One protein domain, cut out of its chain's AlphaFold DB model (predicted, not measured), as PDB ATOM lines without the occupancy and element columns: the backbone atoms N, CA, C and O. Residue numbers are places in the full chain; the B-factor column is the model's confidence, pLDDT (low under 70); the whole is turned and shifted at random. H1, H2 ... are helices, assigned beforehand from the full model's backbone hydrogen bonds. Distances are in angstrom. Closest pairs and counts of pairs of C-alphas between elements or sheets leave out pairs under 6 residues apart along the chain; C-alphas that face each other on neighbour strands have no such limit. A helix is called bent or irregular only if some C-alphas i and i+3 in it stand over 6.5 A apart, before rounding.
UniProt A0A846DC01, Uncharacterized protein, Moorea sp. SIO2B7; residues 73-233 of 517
ATOM      1  N   SER A  73     272.445 232.117 207.717       81.69
ATOM      2  CA  SER A  73     272.844 233.280 208.526       81.69
ATOM      3  C   SER A  73     271.663 233.873 209.320       81.69
ATOM      4  O   SER A  73     271.818 234.227 210.490       81.69
ATOM      5  N   ILE A  74     270.449 233.865 208.753       79.06
ATOM      6  CA  ILE A  74     269.220 234.356 209.400       79.06
ATOM      7  C   ILE A  74     268.939 233.685 210.746       79.06
ATOM      8  O   ILE A  74     268.463 234.317 211.690       79.06
ATOM      9  N   ARG A  75     269.248 232.391 210.877       79.62
ATOM     10  CA  ARG A  75     268.961 231.649 212.105       79.62
ATOM     11  C   ARG A  75     269.915 232.022 213.225       79.62
ATOM     12  O   ARG A  75     269.521 231.974 214.388       79.62
ATOM     13  N   LYS A  76     271.145 232.421 212.889       78.62
ATOM     14  CA  LYS A  76     272.090 232.979 213.862       78.62
ATOM     15  C   LYS A  76     271.576 234.312 214.394       78.62
ATOM     16  O   LYS A  76     271.581 234.501 215.605       78.62
ATOM     17  N   GLN A  77     271.020 235.149 213.517       73.81
ATOM     18  CA  GLN A  77     270.358 236.401 213.884       73.81
ATOM     19  C   GLN A  77     269.220 236.173 214.895       73.81
ATOM     20  O   GLN A  77     269.211 236.769 215.969       73.81
ATOM     21  N   ILE A  78     268.302 235.243 214.603       75.06
ATOM     22  CA  ILE A  78     267.142 234.943 215.467       75.06
ATOM     23  C   ILE A  78     267.564 234.503 216.879       75.06
ATOM     24  O   ILE A  78     266.865 234.780 217.847       75.06
ATOM     25  N   ASN A  79     268.710 233.836 217.025       72.38
ATOM     26  CA  ASN A  79     269.164 233.344 218.327       72.38
ATOM     27  C   ASN A  79     269.711 234.440 219.260       72.38
ATOM     28  O   ASN A  79     269.949 234.147 220.440       72.38
ATOM     29  N   VAL A  80     269.945 235.645 218.733       72.75
ATOM     30  CA  VAL A  80     270.578 236.768 219.444       72.75
ATOM     31  C   VAL A  80     269.667 237.996 219.509       72.75
ATOM     32  O   VAL A  80     269.780 238.782 220.438       72.75
ATOM     33  N   ILE A  81     268.731 238.150 218.573       70.19
ATOM     34  CA  ILE A  81     267.796 239.276 218.570       70.19
ATOM     35  C   ILE A  81     266.673 239.054 219.592       70.19
ATOM     36  O   ILE A  81     265.760 238.265 219.351       70.19
ATOM     37  N   ASN A  82     266.686 239.841 220.668       71.88
ATOM     38  CA  ASN A  82     265.540 240.044 221.554       71.88
ATOM     39  C   ASN A  82     264.807 241.348 221.168       71.88
ATOM     40  O   ASN A  82     265.462 242.387 221.110       71.88
ATOM     41  N   PRO A  83     263.474 241.340 220.946       69.88
ATOM     42  CA  PRO A  83     262.709 242.556 220.650       69.88
ATOM     43  C   PRO A  83     262.867 243.706 221.658       69.88
ATOM     44  O   PRO A  83     262.656 244.860 221.281       69.88
ATOM     45  N   TYR A  84     263.202 243.398 222.918       74.06
ATOM     46  CA  TYR A  84     263.489 244.397 223.951       74.06
ATOM     47  C   TYR A  84     264.867 245.034 223.767       74.06
ATOM     48  O   TYR A  84     264.969 246.257 223.729       74.06
ATOM     49  N   ASP A  85     265.905 244.222 223.570       73.00
ATOM     50  CA  ASP A  85     267.285 244.707 223.445       73.00
ATOM     51  C   ASP A  85     267.509 245.478 222.139       73.00
ATOM     52  O   ASP A  85     268.346 246.375 222.061       73.00
ATOM     53  N   THR A  86     266.742 245.152 221.096       67.44
ATOM     54  CA  THR A  86     266.847 245.801 219.785       67.44
ATOM     55  C   THR A  86     265.956 247.038 219.630       67.44
ATOM     56  O   THR A  86     265.927 247.617 218.543       67.44
ATOM     57  N   ASN A  87     265.240 247.471 220.682       66.38
ATOM     58  CA  ASN A  87     264.254 248.564 220.635       66.38
ATOM     59  C   ASN A  87     263.211 248.389 219.511       66.38
ATOM     60  O   ASN A  87     262.747 249.353 218.900       66.38
ATOM     61  N   TRP A  88     262.841 247.142 219.207       68.12
ATOM     62  CA  TRP A  88     261.892 246.816 218.135       68.12
ATOM     63  C   TRP A  88     260.432 246.816 218.591       68.12
ATOM     64  O   TRP A  88     259.524 246.613 217.778       68.12
ATOM     65  N   MET A  89     260.184 247.054 219.878       73.94
ATOM     66  CA  MET A  89     258.834 247.259 220.380       73.94
ATOM     67  C   MET A  89     258.264 248.580 219.876       73.94
ATOM     68  O   MET A  89     258.877 249.639 219.994       73.94
ATOM     69  N   THR A  90     257.047 248.528 219.337       76.31
ATOM     70  CA  THR A  90     256.319 249.751 219.008       76.31
ATOM     71  C   THR A  90     255.993 250.503 220.303       76.31
ATOM     72  O   THR A  90     255.402 249.897 221.199       76.31
ATOM     73  N   PRO A  91     256.326 251.802 220.425       80.69
ATOM     74  CA  PRO A  91     255.949 252.595 221.590       80.69
ATOM     75  C   PRO A  91     254.443 252.531 221.850       80.69
ATOM     76  O   PRO A  91     253.647 252.580 220.910       80.69
ATOM     77  N   LEU A  92     254.037 252.493 223.123       85.88
ATOM     78  CA  LEU A  92     252.617 252.432 223.491       85.88
ATOM     79  C   LEU A  92     251.818 253.589 222.877       85.88
ATOM     80  O   LEU A  92     250.718 253.380 222.372       85.88
ATOM     81  N   ALA A  93     252.399 254.792 222.863       85.56
ATOM     82  CA  ALA A  93     251.790 255.972 222.253       85.56
ATOM     83  C   ALA A  93     251.474 255.766 220.760       85.56
ATOM     84  O   ALA A  93     250.408 256.164 220.299       85.56
ATOM     85  N   ASN A  94     252.352 255.080 220.019       83.62
ATOM     86  CA  ASN A  94     252.123 254.756 218.611       83.62
ATOM     87  C   ASN A  94     251.033 253.685 218.455       83.62
ATOM     88  O   ASN A  94     250.162 253.823 217.602       83.62
ATOM     89  N   LEU A  95     251.028 252.654 219.305       86.25
ATOM     90  CA  LEU A  95     250.009 251.597 219.263       86.25
ATOM     91  C   LEU A  95     248.600 252.113 219.567       86.25
ATOM     92  O   LEU A  95     247.629 251.647 218.966       86.25
ATOM     93  N   LEU A  96     248.497 253.071 220.490       87.38
ATOM     94  CA  LEU A  96     247.251 253.734 220.872       87.38
ATOM     95  C   LEU A  96     246.900 254.921 219.967       87.38
ATOM     96  O   LEU A  96     245.867 255.553 220.185       87.38
ATOM     97  N   SER A  97     247.712 255.224 218.954       85.00
ATOM     98  CA  SER A  97     247.403 256.265 217.976       85.00
ATOM     99  C   SER A  97     246.099 255.941 217.228       85.00
ATOM    100  O   SER A  97     245.838 254.776 216.910       85.00
ATOM    101  N   PRO A  98     245.268 256.947 216.895       77.88
ATOM    102  CA  PRO A  98     244.113 256.747 216.023       77.88
ATOM    103  C   PRO A  98     244.515 256.482 214.564       77.88
ATOM    104  O   PRO A  98     243.701 255.975 213.795       77.88
ATOM    105  N   ILE A  99     245.753 256.819 214.183       77.06
ATOM    106  CA  ILE A  99     246.271 256.715 212.817       77.06
ATOM    107  C   ILE A  99     247.505 255.813 212.756       77.06
ATOM    108  O   ILE A  99     248.390 255.889 213.608       77.06
ATOM    109  N   SER A 100     247.567 254.987 211.711       78.62
ATOM    110  CA  SER A 100     248.753 254.204 211.356       78.62
ATOM    111  C   SER A 100     249.492 254.913 210.229       78.62
ATOM    112  O   SER A 100     248.870 255.211 209.210       78.62
ATOM    113  N   ILE A 101     250.793 255.160 210.377       75.19
ATOM    114  CA  ILE A 101     251.587 255.895 209.376       75.19
ATOM    115  C   ILE A 101     252.541 254.915 208.675       75.19
ATOM    116  O   ILE A 101     253.271 254.193 209.367       75.19
ATOM    117  N   PRO A 102     252.537 254.844 207.326       69.81
ATOM    118  CA  PRO A 102     253.511 254.044 206.592       69.81
ATOM    119  C   PRO A 102     254.923 254.637 206.746       69.81
ATOM    120  O   PRO A 102     255.062 255.847 206.930       69.81
ATOM    121  N   PRO A 103     255.984 253.820 206.645       66.88
ATOM    122  CA  PRO A 103     257.344 254.337 206.718       66.88
ATOM    123  C   PRO A 103     257.591 255.287 205.539       66.88
ATOM    124  O   PRO A 103     257.256 254.970 204.394       66.88
ATOM    125  N   LEU A 104     258.176 256.455 205.814       65.19
ATOM    126  CA  LEU A 104     258.556 257.391 204.761       65.19
ATOM    127  C   LEU A 104     259.784 256.842 204.016       65.19
ATOM    128  O   LEU A 104     260.773 256.479 204.661       65.19
ATOM    129  N   PRO A 105     259.760 256.780 202.673       62.34
ATOM    130  CA  PRO A 105     260.956 256.478 201.908       62.34
ATOM    131  C   PRO A 105     261.971 257.601 202.133       62.34
ATOM    132  O   PRO A 105     261.654 258.785 202.032       62.34
ATOM    133  N   THR A 106     263.203 257.233 202.461       62.59
ATOM    134  CA  THR A 106     264.310 258.181 202.569       62.59
ATOM    135  C   THR A 106     264.694 258.702 201.187       62.59
ATOM    136  O   THR A 106     264.324 258.136 200.156       62.59
ATOM    137  N   GLN A 107     265.533 259.738 201.153       58.41
ATOM    138  CA  GLN A 107     266.105 260.269 199.910       58.41
ATOM    139  C   GLN A 107     266.862 259.199 199.097       58.41
ATOM    140  O   GLN A 107     266.887 259.261 197.872       58.41
ATOM    141  N   THR A 108     267.402 258.167 199.757       58.69
ATOM    142  CA  THR A 108     268.068 257.021 199.103       58.69
ATOM    143  C   THR A 108     267.099 255.957 198.567       58.69
ATOM    144  O   THR A 108     267.535 254.933 198.048       58.69
ATOM    145  N   GLY A 109     265.790 256.160 198.733       53.94
ATOM    146  CA  GLY A 109     264.740 255.208 198.358       53.94
ATOM    147  C   GLY A 109     264.619 254.022 199.285       53.94
ATOM    148  O   GLY A 109     263.830 253.115 199.032       53.94
ATOM    149  N   THR A 110     265.362 254.049 200.388       54.34
ATOM    150  CA  THR A 110     265.209 253.081 201.459       54.34
ATOM    151  C   THR A 110     263.987 253.473 202.277       54.34
ATOM    152  O   THR A 110     263.919 254.580 202.796       54.34
ATOM    153  N   ALA A 111     263.005 252.585 202.391       49.66
ATOM    154  CA  ALA A 111     262.042 252.655 203.481       49.66
ATOM    155  C   ALA A 111     262.687 251.910 204.656       49.66
ATOM    156  O   ALA A 111     262.690 250.675 204.642       49.66
ATOM    157  N   PRO A 112     263.328 252.594 205.621       51.72
ATOM    158  CA  PRO A 112     263.809 251.913 206.807       51.72
ATOM    159  C   PRO A 112     262.626 251.177 207.444       51.72
ATOM    160  O   PRO A 112     261.530 251.716 207.579       51.72
ATOM    161  N   THR A 113     262.841 249.927 207.852       49.84
ATOM    162  CA  THR A 113     261.916 249.230 208.761       49.84
ATOM    163  C   THR A 113     261.820 249.940 210.118       49.84
ATOM    164  O   THR A 113     260.899 249.677 210.889       49.84
ATOM    165  N   TYR A 114     262.753 250.855 210.398       46.41
ATOM    166  CA  TYR A 114     262.764 251.763 211.538       46.41
ATOM    167  C   TYR A 114     261.861 252.976 211.271       46.41
ATOM    168  O   TYR A 114     261.995 253.632 210.242       46.41
ATOM    169  N   GLY A 115     260.944 253.272 212.199       52.25
ATOM    170  CA  GLY A 115     259.941 254.337 212.039       52.25
ATOM    171  C   GLY A 115     258.557 253.852 211.590       52.25
ATOM    172  O   GLY A 115     257.761 254.638 211.088       52.25
ATOM    173  N   LEU A 116     258.244 252.564 211.758       62.25
ATOM    174  CA  LEU A 116     256.870 252.083 211.613       62.25
ATOM    175  C   LEU A 116     256.010 252.633 212.762       62.25
ATOM    176  O   LEU A 116     256.346 252.459 213.935       62.25
ATOM    177  N   HIS A 117     254.865 253.231 212.426       75.19
ATOM    178  CA  HIS A 117     253.849 253.661 213.392       75.19
ATOM    179  C   HIS A 117     252.598 252.785 213.262       75.19
ATOM    180  O   HIS A 117     251.561 253.272 212.802       75.19
ATOM    181  N   PRO A 118     252.673 251.480 213.590       80.31
ATOM    182  CA  PRO A 118     251.502 250.631 213.537       80.31
ATOM    183  C   PRO A 118     250.576 250.977 214.707       80.31
ATOM    184  O   PRO A 118     251.022 251.150 215.841       80.31
ATOM    185  N   ALA A 119     249.280 251.043 214.423       85.50
ATOM    186  CA  ALA A 119     248.241 251.323 215.403       85.50
ATOM    187  C   ALA A 119     247.306 250.121 215.557       85.50
ATOM    188  O   ALA A 119     247.011 249.418 214.589       85.50
ATOM    189  N   ILE A 120     246.799 249.910 216.772       86.31
ATOM    190  CA  ILE A 120     245.745 248.919 217.031       86.31
ATOM    191  C   ILE A 120     244.442 249.358 216.358       86.31
ATOM    192  O   ILE A 120     243.722 248.536 215.801       86.31
ATOM    193  N   GLY A 121     244.149 250.659 216.410       84.69
ATOM    194  CA  GLY A 121     242.894 251.245 215.958       84.69
ATOM    195  C   GLY A 121     241.852 251.325 217.078       84.69
ATOM    196  O   GLY A 121     241.466 250.324 217.688       84.69
ATOM    197  N   TRP A 122     241.343 252.533 217.325       85.56
ATOM    198  CA  TRP A 122     240.362 252.800 218.388       85.56
ATOM    199  C   TRP A 122     239.044 252.053 218.203       85.56
ATOM    200  O   TRP A 122     238.388 251.730 219.192       85.56
ATOM    201  N   ILE A 123     238.674 251.731 216.961       85.88
ATOM    202  CA  ILE A 123     237.477 250.939 216.660       85.88
ATOM    203  C   ILE A 123     237.568 249.570 217.344       85.88
ATOM    204  O   ILE A 123     236.608 249.141 217.982       85.88
ATOM    205  N   PHE A 124     238.727 248.910 217.282       90.56
ATOM    206  CA  PHE A 124     238.897 247.591 217.884       90.56
ATOM    207  C   PHE A 124     238.945 247.651 219.411       90.56
ATOM    208  O   PHE A 124     238.306 246.827 220.064       90.56
ATOM    209  N   LEU A 125     239.629 248.647 219.987       90.38
ATOM    210  CA  LEU A 125     239.660 248.860 221.442       90.38
ATOM    211  C   LEU A 125     238.263 249.174 222.000       90.38
ATOM    212  O   LEU A 125     237.837 248.574 222.987       90.38
ATOM    213  N   SER A 126     237.519 250.056 221.329       88.69
ATOM    214  CA  SER A 126     236.150 250.418 221.710       88.69
ATOM    215  C   SER A 126     235.216 249.215 221.609       88.69
ATOM    216  O   SER A 126     234.444 248.946 222.527       88.69
ATOM    217  N   ALA A 127     235.315 248.442 220.523       90.81
ATOM    218  CA  ALA A 127     234.539 247.222 220.350       90.81
ATOM    219  C   ALA A 127     234.833 246.185 221.439       90.81
ATOM    220  O   ALA A 127     233.901 245.596 221.987       90.81
ATOM    221  N   TRP A 128     236.109 245.983 221.778       94.50
ATOM    222  CA  TRP A 128     236.511 245.107 222.874       94.50
ATOM    223  C   TRP A 128     235.877 245.560 224.199       94.50
ATOM    224  O   TRP A 128     235.206 244.760 224.849       94.50
ATOM    225  N   GLY A 129     235.980 246.850 224.544       92.62
ATOM    226  CA  GLY A 129     235.401 247.412 225.770       92.62
ATOM    227  C   GLY A 129     233.875 247.289 225.839       92.62
ATOM    228  O   GLY A 129     233.335 246.863 226.859       92.62
ATOM    229  N   VAL A 130     233.173 247.570 224.737       90.69
ATOM    230  CA  VAL A 130     231.714 247.398 224.630       90.69
ATOM    231  C   VAL A 130     231.323 245.939 224.849       90.69
ATOM    232  O   VAL A 130     230.415 245.650 225.627       90.69
ATOM    233  N   VAL A 131     232.003 245.000 224.188       91.69
ATOM    234  CA  VAL A 131     231.691 243.574 224.331       91.69
ATOM    235  C   VAL A 131     231.951 243.097 225.762       91.69
ATOM    236  O   VAL A 131     231.118 242.371 226.296       91.69
ATOM    237  N   VAL A 132     233.040 243.535 226.405       92.69
ATOM    238  CA  VAL A 132     233.326 243.252 227.824       92.69
ATOM    239  C   VAL A 132     232.214 243.798 228.719       92.69
ATOM    240  O   VAL A 132     231.626 243.039 229.491       92.69
ATOM    241  N   TYR A 133     231.865 245.080 228.573       90.94
ATOM    242  CA  TYR A 133     230.818 245.722 229.365       90.94
ATOM    243  C   TYR A 133     229.491 244.963 229.267       90.94
ATOM    244  O   TYR A 133     228.934 244.561 230.286       90.94
ATOM    245  N   TYR A 134     229.012 244.682 228.053       86.12
ATOM    246  CA  TYR A 134     227.747 243.972 227.866       86.12
ATOM    247  C   TYR A 134     227.812 242.500 228.281       86.12
ATOM    248  O   TYR A 134     226.797 241.949 228.699       86.12
ATOM    249  N   TYR A 135     228.967 241.843 228.167       85.75
ATOM    250  CA  TYR A 135     229.095 240.443 228.566       85.75
ATOM    251  C   TYR A 135     229.018 240.264 230.088       85.75
ATOM    252  O   TYR A 135     228.411 239.294 230.543       85.75
ATOM    253  N   PHE A 136     229.620 241.181 230.856       85.81
ATOM    254  CA  PHE A 136     229.704 241.083 232.317       85.81
ATOM    255  C   PHE A 136     228.659 241.914 233.069       85.81
ATOM    256  O   PHE A 136     228.281 241.535 234.171       85.81
ATOM    257  N   SER A 137     228.181 243.016 232.486       83.00
ATOM    258  CA  SER A 137     227.345 244.005 233.188       83.00
ATOM    259  C   SER A 137     225.904 244.071 232.678       83.00
ATOM    260  O   SER A 137     225.057 244.661 233.344       83.00
ATOM    261  N   SER A 138     225.590 243.490 231.510       76.12
ATOM    262  CA  SER A 138     224.221 243.520 230.978       76.12
ATOM    263  C   SER A 138     223.408 242.308 231.447       76.12
ATOM    264  O   SER A 138     223.814 241.172 231.186       76.12
ATOM    265  N   PRO A 139     222.215 242.512 232.035       69.19
ATOM    266  CA  PRO A 139     221.325 241.415 232.414       69.19
ATOM    267  C   PRO A 139     220.702 240.700 231.203       69.19
ATOM    268  O   PRO A 139     220.278 239.550 231.319       69.19
ATOM    269  N   TYR A 140     220.681 241.337 230.024       73.12
ATOM    270  CA  TYR A 140     220.075 240.776 228.814       73.12
ATOM    271  C   TYR A 140     220.986 240.923 227.592       73.12
ATOM    272  O   TYR A 140     221.462 242.015 227.268       73.12
ATOM    273  N   LEU A 141     221.196 239.809 226.883       78.12
ATOM    274  CA  LEU A 141     221.860 239.773 225.580       78.12
ATOM    275  C   LEU A 141     220.807 239.589 224.473       78.12
ATOM    276  O   LEU A 141     219.869 238.812 224.649       78.12
ATOM    277  N   PRO A 142     220.946 240.249 223.309       79.81
ATOM    278  CA  PRO A 142     220.044 240.038 222.182       79.81
ATOM    279  C   PRO A 142     219.973 238.559 221.737       79.81
ATOM    280  O   PRO A 142     221.015 237.894 221.666       79.81
ATOM    281  N   PRO A 143     218.800 238.051 221.296       77.25
ATOM    282  CA  PRO A 143     218.618 236.655 220.871       77.25
ATOM    283  C   PRO A 143     219.596 236.162 219.799       77.25
ATOM    284  O   PRO A 143     219.996 234.997 219.797       77.25
ATOM    285  N   ARG A 144     220.026 237.054 218.897       74.62
ATOM    286  CA  ARG A 144     221.011 236.738 217.848       74.62
ATOM    287  C   ARG A 144     222.386 236.371 218.419       74.62
ATOM    288  O   ARG A 144     223.055 235.520 217.845       74.62
ATOM    289  N   ILE A 145     222.780 236.967 219.547       79.56
ATOM    290  CA  ILE A 145     224.082 236.738 220.189       79.56
ATOM    291  C   ILE A 145     224.066 235.466 221.039       79.56
ATOM    292  O   ILE A 145     225.099 234.821 221.172       79.56
ATOM    293  N   HIS A 146     222.913 235.025 221.553       77.75
ATOM    294  CA  HIS A 146     222.842 233.793 222.352       77.75
ATOM    295  C   HIS A 146     223.422 232.569 221.628       77.75
ATOM    296  O   HIS A 146     224.143 231.786 222.243       77.75
ATOM    297  N   LYS A 147     223.192 232.444 220.314       75.00
ATOM    298  CA  LYS A 147     223.716 231.331 219.499       75.00
ATOM    299  C   LYS A 147     225.236 231.361 219.323       75.00
ATOM    300  O   LYS A 147     225.836 230.322 219.062       75.00
ATOM    301  N   THR A 148     225.856 232.530 219.449       79.81
ATOM    302  CA  THR A 148     227.292 232.734 219.222       79.81
ATOM    303  C   THR A 148     228.029 233.250 220.464       79.81
ATOM    304  O   THR A 148     229.221 233.540 220.408       79.81
ATOM    305  N   ARG A 149     227.368 233.272 221.629       82.69
ATOM    306  CA  ARG A 149     227.937 233.737 222.904       82.69
ATOM    307  C   ARG A 149     229.218 232.997 223.277       82.69
ATOM    308  O   ARG A 149     230.144 233.604 223.803       82.69
ATOM    309  N   SER A 150     229.297 231.703 222.970       84.31
ATOM    310  CA  SER A 150     230.477 230.876 223.249       84.31
ATOM    311  C   SER A 150     231.742 231.323 222.509       84.31
ATOM    312  O   SER A 150     232.828 230.921 222.909       84.31
ATOM    313  N   PHE A 151     231.624 232.146 221.462       88.44
ATOM    314  CA  PHE A 151     232.764 232.689 220.722       88.44
ATOM    315  C   PHE A 151     233.312 233.984 221.335       88.44
ATOM    316  O   PHE A 151     234.455 234.333 221.059       88.44
ATOM    317  N   ILE A 152     232.536 234.682 222.174       91.00
ATOM    318  CA  ILE A 152     232.922 235.990 222.726       91.00
ATOM    319  C   ILE A 152     234.168 235.869 223.606       91.00
ATOM    320  O   ILE A 152     235.151 236.554 223.352       91.00
ATOM    321  N   ILE A 153     234.157 234.970 224.596       91.94
ATOM    322  CA  ILE A 153     235.296 234.793 225.509       91.94
ATOM    323  C   ILE A 153     236.572 234.395 224.750       91.94
ATOM    324  O   ILE A 153     237.569 235.091 224.912       91.94
ATOM    325  N   PRO A 154     236.569 233.381 223.859       93.81
ATOM    326  CA  PRO A 154     237.737 233.081 223.035       93.81
ATOM    327  C   PRO A 154     238.256 234.274 222.220       93.81
ATOM    328  O   PRO A 154     239.466 234.465 222.147       93.81
ATOM    329  N   LEU A 155     237.372 235.089 221.621       95.19
ATOM    330  CA  LEU A 155     237.781 236.282 220.867       95.19
ATOM    331  C   LEU A 155     238.418 237.346 221.767       95.19
ATOM    332  O   LEU A 155     239.466 237.879 221.413       95.19
ATOM    333  N   LEU A 156     237.816 237.630 222.926       95.88
ATOM    334  CA  LEU A 156     238.363 238.570 223.908       95.88
ATOM    335  C   LEU A 156     239.741 238.113 224.406       95.88
ATOM    336  O   LEU A 156     240.656 238.932 224.492       95.88
ATOM    337  N   SER A 157     239.899 236.813 224.678       96.06
ATOM    338  CA  SER A 157     241.162 236.216 225.123       96.06
ATOM    339  C   SER A 157     242.252 236.285 224.054       96.06
ATOM    340  O   SER A 157     243.394 236.607 224.368       96.06
ATOM    341  N   VAL A 158     241.925 236.007 222.787       96.56
ATOM    342  CA  VAL A 158     242.880 236.164 221.675       96.56
ATOM    343  C   VAL A 158     243.297 237.622 221.526       96.56
ATOM    344  O   VAL A 158     244.486 237.888 221.381       96.56
ATOM    345  N   PHE A 159     242.340 238.551 221.584       96.12
ATOM    346  CA  PHE A 159     242.603 239.979 221.444       96.12
ATOM    347  C   PHE A 159     243.585 240.475 222.509       96.12
ATOM    348  O   PHE A 159     244.613 241.059 222.169       96.12
ATOM    349  N   ILE A 160     243.306 240.197 223.789       95.06
ATOM    350  CA  ILE A 160     244.151 240.669 224.893       95.06
ATOM    351  C   ILE A 160     245.529 240.002 224.879       95.06
ATOM    352  O   ILE A 160     246.532 240.674 225.096       95.06
ATOM    353  N   LEU A 161     245.599 238.706 224.556       94.44
ATOM    354  CA  LEU A 161     246.865 237.984 224.459       94.44
ATOM    355  C   LEU A 161     247.723 238.515 223.305       94.44
ATOM    356  O   LEU A 161     248.909 238.762 223.488       94.44
ATOM    357  N   ALA A 162     247.138 238.710 222.120       93.00
ATOM    358  CA  ALA A 162     247.851 239.258 220.971       93.00
ATOM    359  C   ALA A 162     248.334 240.690 221.235       93.00
ATOM    360  O   ALA A 162     249.457 241.035 220.869       93.00
ATOM    361  N   LEU A 163     247.513 241.503 221.905       92.19
ATOM    362  CA  LEU A 163     247.880 242.855 222.308       92.19
ATOM    363  C   LEU A 163     249.051 242.844 223.301       92.19
ATOM    364  O   LEU A 163     250.043 243.525 223.061       92.19
ATOM    365  N   PHE A 164     248.981 242.008 224.339       91.44
ATOM    366  CA  PHE A 164     250.061 241.829 225.312       91.44
ATOM    367  C   PHE A 164     251.362 241.333 224.664       91.44
ATOM    368  O   PHE A 164     252.447 241.790 224.997       91.44
ATOM    369  N   ILE A 165     251.281 240.409 223.704       88.56
ATOM    370  CA  ILE A 165     252.474 239.907 223.009       88.56
ATOM    371  C   ILE A 165     253.069 240.978 222.082       88.56
ATOM    372  O   ILE A 165     254.289 241.070 221.942       88.56
ATOM    373  N   THR A 166     252.216 241.787 221.447       87.50
ATOM    374  CA  THR A 166     252.653 242.922 220.619       87.50
ATOM    375  C   THR A 166     253.396 243.953 221.465       87.50
ATOM    376  O   THR A 166     254.424 244.485 221.036       87.50
ATOM    377  N   TRP A 167     252.868 244.230 222.656       87.69
ATOM    378  CA  TRP A 167     253.407 245.198 223.592       87.69
ATOM    379  C   TRP A 167     253.169 244.738 225.024       87.69
ATOM    380  O   TRP A 167     252.028 244.596 225.469       87.69
ATOM    381  N   SER A 168     254.266 244.534 225.741       86.88
ATOM    382  CA  SER A 168     254.269 244.199 227.155       86.88
ATOM    383  C   SER A 168     255.230 245.147 227.870       86.88
ATOM    384  O   SER A 168     256.195 245.602 227.261       86.88
ATOM    385  N   PRO A 169     254.985 245.481 229.144       84.50
ATOM    386  CA  PRO A 169     255.966 246.190 229.958       84.50
ATOM    387  C   PRO A 169     257.077 245.264 230.486       84.50
ATOM    388  O   PRO A 169     258.042 245.752 231.064       84.50
ATOM    389  N   ILE A 170     256.940 243.939 230.332       88.19
ATOM    390  CA  ILE A 170     257.872 242.939 230.874       88.19
ATOM    391  C   ILE A 170     258.462 242.052 229.776       88.19
ATOM    392  O   ILE A 170     257.754 241.623 228.857       88.19
ATOM    393  N   ASN A 171     259.751 241.716 229.892       86.06
ATOM    394  CA  ASN A 171     260.473 240.899 228.914       86.06
ATOM    395  C   ASN A 171     260.098 239.408 228.956       86.06
ATOM    396  O   ASN A 171     260.914 238.538 229.236       86.06
ATOM    397  N   PHE A 172     258.839 239.084 228.653       86.69
ATOM    398  CA  PHE A 172     258.367 237.699 228.613       86.69
ATOM    399  C   PHE A 172     258.951 236.903 227.429       86.69
ATOM    400  O   PHE A 172     258.862 235.676 227.424       86.69
ATOM    401  N   TRP A 173     259.555 237.573 226.434       83.12
ATOM    402  CA  TRP A 173     260.218 236.908 225.307       83.12
ATOM    403  C   TRP A 173     261.403 236.058 225.767       83.12
ATOM    404  O   TRP A 173     261.612 234.992 225.193       83.12
ATOM    405  N   GLU A 174     262.108 236.453 226.832       85.25
ATOM    406  CA  GLU A 174     263.200 235.667 227.434       85.25
ATOM    407  C   GLU A 174     262.760 234.291 227.941       85.25
ATOM    408  O   GLU A 174     263.538 233.339 227.923       85.25
ATOM    409  N   ILE A 175     261.495 234.170 228.348       87.38
ATOM    410  CA  ILE A 175     260.914 232.927 228.866       87.38
ATOM    411  C   ILE A 175     260.521 231.992 227.711       87.38
ATOM    412  O   ILE A 175     260.443 230.772 227.873       87.38
ATOM    413  N   LEU A 176     260.251 232.548 226.527       84.00
ATOM    414  CA  LEU A 176     259.829 231.770 225.370       84.00
ATOM    415  C   LEU A 176     261.022 231.107 224.669       84.00
ATOM    416  O   LEU A 176     262.094 231.703 224.553       84.00
ATOM    417  N   PRO A 177     260.836 229.903 224.095       84.06
ATOM    418  CA  PRO A 177     261.838 229.306 223.222       84.06
ATOM    419  C   PRO A 177     262.276 230.277 222.118       84.06
ATOM    420  O   PRO A 177     261.428 230.846 221.429       84.06
ATOM    421  N   LYS A 178     263.589 230.386 221.872       79.06
ATOM    422  CA  LYS A 178     264.177 231.294 220.862       79.06
ATOM    423  C   LYS A 178     263.594 231.139 219.452       79.06
ATOM    424  O   LYS A 178     263.614 232.070 218.659       79.06
ATOM    425  N   SER A 179     263.013 229.985 219.125       76.75
ATOM    426  CA  SER A 179     262.275 229.790 217.868       76.75
ATOM    427  C   SER A 179     261.092 230.761 217.698       76.75
ATOM    428  O   SER A 179     260.729 231.065 216.566       76.75
ATOM    429  N   PHE A 180     260.512 231.277 218.788       77.56
ATOM    430  CA  PHE A 180     259.474 232.314 218.761       77.56
ATOM    431  C   PHE A 180     260.036 233.736 218.630       77.56
ATOM    432  O   PHE A 180     259.258 234.670 218.473       77.56
ATOM    433  N   TRP A 181     261.355 233.930 218.647       75.94
ATOM    434  CA  TRP A 181     261.970 235.243 218.406       75.94
ATOM    435  C   TRP A 181     262.065 235.562 216.907       75.94
ATOM    436  O   TRP A 181     262.379 236.679 216.504       75.94
ATOM    437  N   VAL A 182     261.684 234.596 216.057       70.75
ATOM    438  CA  VAL A 182     261.510 234.764 214.605       70.75
ATOM    439  C   VAL A 182     260.531 235.880 214.243       70.75
ATOM    440  O   VAL A 182     260.482 236.290 213.086       70.75
ATOM    441  N   THR A 183     259.745 236.378 215.207       59.66
ATOM    442  CA  THR A 183     258.832 237.504 215.010       59.66
ATOM    443  C   THR A 183     259.520 238.652 214.294       59.66
ATOM    444  O   THR A 183     258.848 239.275 213.476       59.66
ATOM    445  N   GLN A 184     260.820 238.892 214.545       57.72
ATOM    446  CA  GLN A 184     261.646 240.017 214.071       57.72
ATOM    447  C   GLN A 184     261.033 241.403 214.351       57.72
ATOM    448  O   GLN A 184     261.745 242.381 214.439       57.72
ATOM    449  N   PHE A 185     259.724 241.520 214.539       69.81
ATOM    450  CA  PHE A 185     258.991 242.718 214.854       69.81
ATOM    451  C   PHE A 185     257.686 242.318 215.546       69.81
ATOM    452  O   PHE A 185     256.861 241.594 214.975       69.81
ATOM    453  N   THR A 186     257.467 242.800 216.768       74.62
ATOM    454  CA  THR A 186     256.268 242.441 217.541       74.62
ATOM    455  C   THR A 186     254.983 242.937 216.873       74.62
ATOM    456  O   THR A 186     253.943 242.298 217.013       74.62
ATOM    457  N   PHE A 187     255.048 243.978 216.031       76.62
ATOM    458  CA  PHE A 187     253.896 244.461 215.261       76.62
ATOM    459  C   PHE A 187     253.298 243.410 214.316       76.62
ATOM    460  O   PHE A 187     252.131 243.522 213.957       76.62
ATOM    461  N   ARG A 188     254.032 242.359 213.910       79.62
ATOM    462  CA  ARG A 188     253.446 241.283 213.081       79.62
ATOM    463  C   ARG A 188     252.306 240.561 213.805       79.62
ATOM    464  O   ARG A 188     251.378 240.074 213.158       79.62
ATOM    465  N   ILE A 189     252.340 240.565 215.137       87.50
ATOM    466  CA  ILE A 189     251.302 240.012 216.010       87.50
ATOM    467  C   ILE A 189     250.034 240.883 216.016       87.50
ATOM    468  O   ILE A 189     248.949 240.356 216.269       87.50
ATOM    469  N   LEU A 190     250.108 242.164 215.623       87.88
ATOM    470  CA  LEU A 190     248.925 243.029 215.502       87.88
ATOM    471  C   LEU A 190     247.893 242.484 214.531       87.88
ATOM    472  O   LEU A 190     246.704 242.690 214.747       87.88
ATOM    473  N   THR A 191     248.298 241.731 213.509       88.19
ATOM    474  CA  THR A 191     247.343 241.058 212.616       88.19
ATOM    475  C   THR A 191     246.334 240.203 213.389       88.19
ATOM    476  O   THR A 191     245.174 240.092 212.984       88.19
ATOM    477  N   HIS A 192     246.729 239.659 214.544       91.94
ATOM    478  CA  HIS A 192     245.854 238.884 215.420       91.94
ATOM    479  C   HIS A 192     244.928 239.736 216.283       91.94
ATOM    480  O   HIS A 192     243.780 239.348 216.515       91.94
ATOM    481  N   VAL A 193     245.379 240.929 216.668       93.25
ATOM    482  CA  VAL A 193     244.525 241.970 217.252       93.25
ATOM    483  C   VAL A 193     243.486 242.432 216.223       93.25
ATOM    484  O   VAL A 193     242.308 242.548 216.548       93.25
ATOM    485  N   MET A 194     243.882 242.605 214.958       90.69
ATOM    486  CA  MET A 194     243.009 243.093 213.888       90.69
ATOM    487  C   MET A 194     241.859 242.132 213.573       90.69
ATOM    488  O   MET A 194     240.705 242.554 213.563       90.69
ATOM    489  N   TRP A 195     242.125 240.841 213.324       92.44
ATOM    490  CA  TRP A 195     241.037 239.923 212.951       92.44
ATOM    491  C   TRP A 195     240.092 239.637 214.125       92.44
ATOM    492  O   TRP A 195     238.877 239.566 213.933       92.44
ATOM    493  N   SER A 196     240.621 239.509 215.347       95.75
ATOM    494  CA  SER A 196     239.787 239.309 216.538       95.75
ATOM    495  C   SER A 196     238.986 240.574 216.865       95.75
ATOM    496  O   SER A 196     237.779 240.491 217.094       95.75
ATOM    497  N   GLY A 197     239.613 241.749 216.772       94.69
ATOM    498  CA  GLY A 197     238.986 243.060 216.932       94.69
ATOM    499  C   GLY A 197     237.894 243.338 215.900       94.69
ATOM    500  O   GLY A 197     236.818 243.815 216.260       94.69
ATOM    501  N   ALA A 198     238.101 242.967 214.635       93.25
ATOM    502  CA  ALA A 198     237.088 243.091 213.587       93.25
ATOM    503  C   ALA A 198     235.839 242.243 213.890       93.25
ATOM    504  O   ALA A 198     234.710 242.720 213.763       93.25
ATOM    505  N   LEU A 199     236.019 241.005 214.367       94.94
ATOM    506  CA  LEU A 199     234.900 240.155 214.784       94.94
ATOM    507  C   LEU A 199     234.188 240.713 216.025       94.94
ATOM    508  O   LEU A 199     232.956 240.744 216.059       94.94
ATOM    509  N   LEU A 200     234.941 241.197 217.019       95.00
ATOM    510  CA  LEU A 200     234.391 241.876 218.198       95.00
ATOM    511  C   LEU A 200     233.619 243.144 217.823       95.00
ATOM    512  O   LEU A 200     232.577 243.409 218.411       95.00
ATOM    513  N   THR A 201     234.059 243.875 216.798       92.31
ATOM    514  CA  THR A 201     233.346 245.047 216.262       92.31
ATOM    515  C   THR A 201     231.973 244.657 215.726       92.31
ATOM    516  O   THR A 201     230.987 245.339 216.003       92.31
ATOM    517  N   GLY A 202     231.867 243.506 215.054       89.88
ATOM    518  CA  GLY A 202     230.577 242.941 214.653       89.88
ATOM    519  C   GLY A 202     229.649 242.669 215.845       89.88
ATOM    520  O   GLY A 202     228.470 243.022 215.802       89.88
ATOM    521  N   TYR A 203     230.173 242.099 216.937       91.06
ATOM    522  CA  TYR A 203     229.398 241.907 218.172       91.06
ATOM    523  C   TYR A 203     228.991 243.235 218.815       91.06
ATOM    524  O   TYR A 203     227.822 243.402 219.162       91.06
ATOM    525  N   ALA A 204     229.926 244.177 218.943       90.88
ATOM    526  CA  ALA A 204     229.692 245.495 219.518       90.88
ATOM    527  C   ALA A 204     228.590 246.246 218.764       90.88
ATOM    528  O   ALA A 204     227.678 246.778 219.390       90.88
ATOM    529  N   ALA A 205     228.602 246.211 217.429       88.12
ATOM    530  CA  ALA A 205     227.554 246.818 216.615       88.12
ATOM    531  C   ALA A 205     226.172 246.200 216.905       88.12
ATOM    532  O   ALA A 205     225.192 246.917 217.096       88.12
ATOM    533  N   VAL A 206     226.072 244.870 217.001       88.25
ATOM    534  CA  VAL A 206     224.795 244.214 217.337       88.25
ATOM    535  C   VAL A 206     224.326 244.579 218.750       88.25
ATOM    536  O   VAL A 206     223.123 244.751 218.948       88.25
ATOM    537  N   LEU A 207     225.247 244.705 219.712       87.88
ATOM    538  CA  LEU A 207     224.949 245.071 221.100       87.88
ATOM    539  C   LEU A 207     224.473 246.524 221.226       87.88
ATOM    540  O   LEU A 207     223.401 246.758 221.781       87.88
ATOM    541  N   LEU A 208     225.219 247.473 220.656       86.75
ATOM    542  CA  LEU A 208     224.920 248.907 220.711       86.75
ATOM    543  C   LEU A 208     223.614 249.243 219.991       86.75
ATOM    544  O   LEU A 208     222.741 249.904 220.546       86.75
ATOM    545  N   PHE A 209     223.449 248.733 218.771       85.75
ATOM    546  CA  PHE A 209     222.288 249.047 217.938       85.75
ATOM    547  C   PHE A 209     221.125 248.070 218.141       85.75
ATOM    548  O   PHE A 209     220.122 248.144 217.433       85.75
ATOM    549  N   LYS A 210     221.244 247.114 219.075       81.38
ATOM    550  CA  LYS A 210     220.230 246.081 219.365       81.38
ATOM    551  C   LYS A 210     219.723 245.363 218.100       81.38
ATOM    552  O   LYS A 210     218.557 244.985 217.997       81.38
ATOM    553  N   GLY A 211     220.601 245.193 217.108       74.06
ATOM    554  CA  GLY A 211     220.286 244.585 215.811       74.06
ATOM    555  C   GLY A 211     219.469 245.447 214.837       74.06
ATOM    556  O   GLY A 211     218.999 244.907 213.834       74.06
ATOM    557  N   ARG A 212     219.308 246.749 215.105       81.50
ATOM    558  CA  ARG A 212     218.602 247.727 214.264       81.50
ATOM    559  C   ARG A 212     219.599 248.690 213.613       81.50
ATOM    560  O   ARG A 212     219.762 249.820 214.054       81.50
ATOM    561  N   LEU A 213     220.279 248.219 212.573       83.56
ATOM    562  CA  LEU A 213     221.087 249.071 211.698       83.56
ATOM    563  C   LEU A 213     220.250 249.457 210.479       83.56
ATOM    564  O   LEU A 213     219.675 248.588 209.824       83.56
ATOM    565  N   ASP A 214     220.192 250.749 210.182       85.56
ATOM    566  CA  ASP A 214     219.553 251.282 208.977       85.56
ATOM    567  C   ASP A 214     220.595 251.874 208.004       85.56
ATOM    568  O   ASP A 214     221.805 251.859 208.254       85.56
ATOM    569  N   ARG A 215     220.123 252.419 206.876       86.75
ATOM    570  CA  ARG A 215     220.984 253.028 205.850       86.75
ATOM    571  C   ARG A 215     221.783 254.237 206.365       86.75
ATOM    572  O   ARG A 215     222.870 254.488 205.855       86.75
ATOM    573  N   ARG A 216     221.281 254.966 207.370       87.62
ATOM    574  CA  ARG A 216     221.956 256.139 207.956       87.62
ATOM    575  C   ARG A 216     223.163 255.698 208.776       87.62
ATOM    576  O   ARG A 216     224.243 256.262 208.630       87.62
ATOM    577  N   HIS A 217     223.002 254.635 209.563       85.94
ATOM    578  CA  HIS A 217     224.104 254.030 210.312       85.94
ATOM    579  C   HIS A 217     225.181 253.461 209.384       85.94
ATOM    580  O   HIS A 217     226.365 253.584 209.681       85.94
ATOM    581  N   LEU A 218     224.788 252.875 208.246       83.81
ATOM    582  CA  LEU A 218     225.742 252.412 207.237       83.81
ATOM    583  C   LEU A 218     226.542 253.577 206.636       83.81
ATOM    584  O   LEU A 218     227.760 253.476 206.538       83.81
ATOM    585  N   ALA A 219     225.881 254.679 206.270       87.19
ATOM    586  CA  ALA A 219     226.549 255.860 205.720       87.19
ATOM    587  C   ALA A 219     227.544 256.478 206.719       87.19
ATOM    588  O   ALA A 219     228.693 256.731 206.364       87.19
ATOM    589  N   LEU A 220     227.136 256.640 207.985       86.31
ATOM    590  CA  LEU A 220     228.019 257.104 209.062       86.31
ATOM    591  C   LEU A 220     229.173 256.127 209.318       86.31
ATOM    592  O   LEU A 220     230.312 256.548 209.491       86.31
ATOM    593  N   GLY A 221     228.899 254.822 209.304       83.06
ATOM    594  CA  GLY A 221     229.920 253.789 209.465       83.06
ATOM    595  C   GLY A 221     230.960 253.817 208.345       83.06
ATOM    596  O   GLY A 221     232.153 253.762 208.626       83.06
ATOM    597  N   LEU A 222     230.528 253.960 207.089       83.25
ATOM    598  CA  LEU A 222     231.429 254.108 205.943       83.25
ATOM    599  C   LEU A 222     232.277 255.381 206.054       83.25
ATOM    600  O   LEU A 222     233.483 255.309 205.838       83.25
ATOM    601  N   LEU A 223     231.682 256.511 206.451       85.38
ATOM    602  CA  LEU A 223     232.413 257.759 206.689       85.38
ATOM    603  C   LEU A 223     233.502 257.575 207.758       85.38
ATOM    604  O   LEU A 223     234.654 257.937 207.529       85.38
ATOM    605  N   LEU A 224     233.161 256.959 208.895       81.69
ATOM    606  CA  LEU A 224     234.109 256.691 209.980       81.69
ATOM    607  C   LEU A 224     235.237 255.749 209.544       81.69
ATOM    608  O   LEU A 224     236.392 255.984 209.891       81.69
ATOM    609  N   ILE A 225     234.924 254.714 208.758       78.88
ATOM    610  CA  ILE A 225     235.930 253.801 208.198       78.88
ATOM    611  C   ILE A 225     236.876 254.551 207.257       78.88
ATOM    612  O   ILE A 225     238.087 254.362 207.353       78.88
ATOM    613  N   VAL A 226     236.357 255.409 206.372       81.62
ATOM    614  CA  VAL A 226     237.178 256.230 205.466       81.62
ATOM    615  C   VAL A 226     238.063 257.193 206.255       81.62
ATOM    616  O   VAL A 226     239.259 257.262 205.987       81.62
ATOM    617  N   MET A 227     237.526 257.881 207.269       79.25
ATOM    618  CA  MET A 227     238.314 258.773 208.128       79.25
ATOM    619  C   MET A 227     239.421 258.019 208.872       79.25
ATOM    620  O   MET A 227     240.573 258.449 208.851       79.25
ATOM    621  N   ALA A 228     239.105 256.865 209.465       74.06
ATOM    622  CA  ALA A 228     240.074 256.020 210.165       74.06
ATOM    623  C   ALA A 228     241.124 255.398 209.222       74.06
ATOM    624  O   ALA A 228     242.236 255.103 209.648       74.06
ATOM    625  N   SER A 229     240.782 255.212 207.943       74.50
ATOM    626  CA  SER A 229     241.672 254.642 206.919       74.50
ATOM    627  C   SER A 229     242.402 255.707 206.095       74.50
ATOM    628  O   SER A 229     243.183 255.366 205.210       74.50
ATOM    629  N   SER A 230     242.163 256.993 206.366       76.75
ATOM    630  CA  SER A 230     242.685 258.114 205.574       76.75
ATOM    631  C   SER A 230     244.210 258.143 205.495       76.75
ATOM    632  O   SER A 230     244.761 258.534 204.470       76.75
ATOM    633  N   SER A 231     244.898 257.643 206.523       70.88
ATOM    634  CA  SER A 231     246.359 257.544 206.558       70.88
ATOM    635  C   SER A 231     246.948 256.544 205.551       70.88
ATOM    636  O   SER A 231     248.141 256.602 205.271       70.88
ATOM    637  N   TRP A 232     246.122 255.662 204.975       65.56
ATOM    638  CA  TRP A 232     246.509 254.704 203.931       65.56
ATOM    639  C   TRP A 232     246.216 255.196 202.508       65.56
ATOM    640  O   TRP A 232     246.667 254.577 201.546       65.56
ATOM    641  N   LEU A 233     245.448 256.280 202.356       70.50
ATOM    642  CA  LEU A 233     245.108 256.855 201.053       70.50
ATOM    643  C   LEU A 233     246.300 257.529 200.347       70.50
ATOM    644  O   LEU A 233     246.421 257.362 199.131       70.50
TER     645      LEU A 233
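What this domain is: This is residues 73 to 233 of the 517 residues of an uncharacterized protein of Moorea sp. SIO2B7 (UniProt A0A846DC01). Two long helices, H8 and H5, run side by side in opposite ways as the core, and H3 crosses them near the end far from H1. H9 is a separate arm that touches no helix, the short helices H6, H7 and H1 gather at the other end, and a long loop of residues 96 to 121 has a tip, residues 105 to 110, that sticks out. The printed part has 161 residues with nine named helices, H1 to H9 in order along the chain, and no named strand: the class is all helix. It is loose, with a radius of gyration of the C-alphas of 18.8 A and spans of 55 by 39 by 23 A.

Where its parts are: Find C-alpha 186 at (256.268, 242.441, 217.541); from there H8, residues 186 to 208, runs 32.2 A with a kink of 30 degrees near residue 193. H5, residues 149 to 166, is 26.5 A long and only just irregular: C-alphas 150 and 153 are 6.6 A apart. H3, residues 122 to 137, is 21.6 A long. H9, residues 215 to 232, runs 25.7 A to C-alpha 232 at (246.509, 254.704, 203.931) and is irregular, with C-alphas 228 and 231 7.4 A apart. The short helices are H1, residues 73 to 78, beginning at (272.844, 233.280, 208.526), H2, 92 to 95, H4, 143 to 146, H6, 172 to 175, and H7, 178 to 183.

How they stand to each other: Start at H8: it touches H5 at a shallow tilt of 32 degrees, opposite ways, with the C-alphas of Thr 166 and Thr 186 closest at 4.8 A. H3 touches H8 at a steep tilt of 54 degrees, the same way, and the closest C-alphas, of Phe 124 and Gly 197, are 4.6 A apart. H3 and H5 only just touch, with 3 pairs of C-alphas within 8 A, through residues 128 to 132 and 152 to 156 alone; Trp 128 and Leu 156 have the closest C-alphas, 6.9 A apart. The helix packing is mostly crossed, the touching helices mostly at more than a shallow tilt. H4 is close to H8 but not clearly touching, the C-alphas of Ile 145 and Tyr 203 being closest at 7.7 A. H1 touches H7 about perpendicular, at 84 degrees, with the C-alphas of Ile 78 and Val 182 closest at 5.7 A. H6 is close to H7 but not clearly touching, at 7.3 A between the closest C-alphas, of Trp 173 and Trp 181. H2 and H9 are each apart from H8. In H1 and H3 every O i to N i+4 pair is within hydrogen-bond range; in H5 and H9 12 of 14 are, in H8 15 of 19, and in H7 0 of 2, with 1 of 3 O i to N i+3 pairs, while H2, H4 and H6 are too short for an O i to N i+4 pair.

The domain as a whole: The C-alphas farthest apart are those of Thr 108 and Pro 139, 59.5 A. The printed part has no cut; the links H1 to H2 and H2 to H3 are long. Residues 218 to 223, which belong to H9, stand free. The mean pLDDT of the printed part is 80.8, and 24 residues are under 70, among them residues 102 to 116.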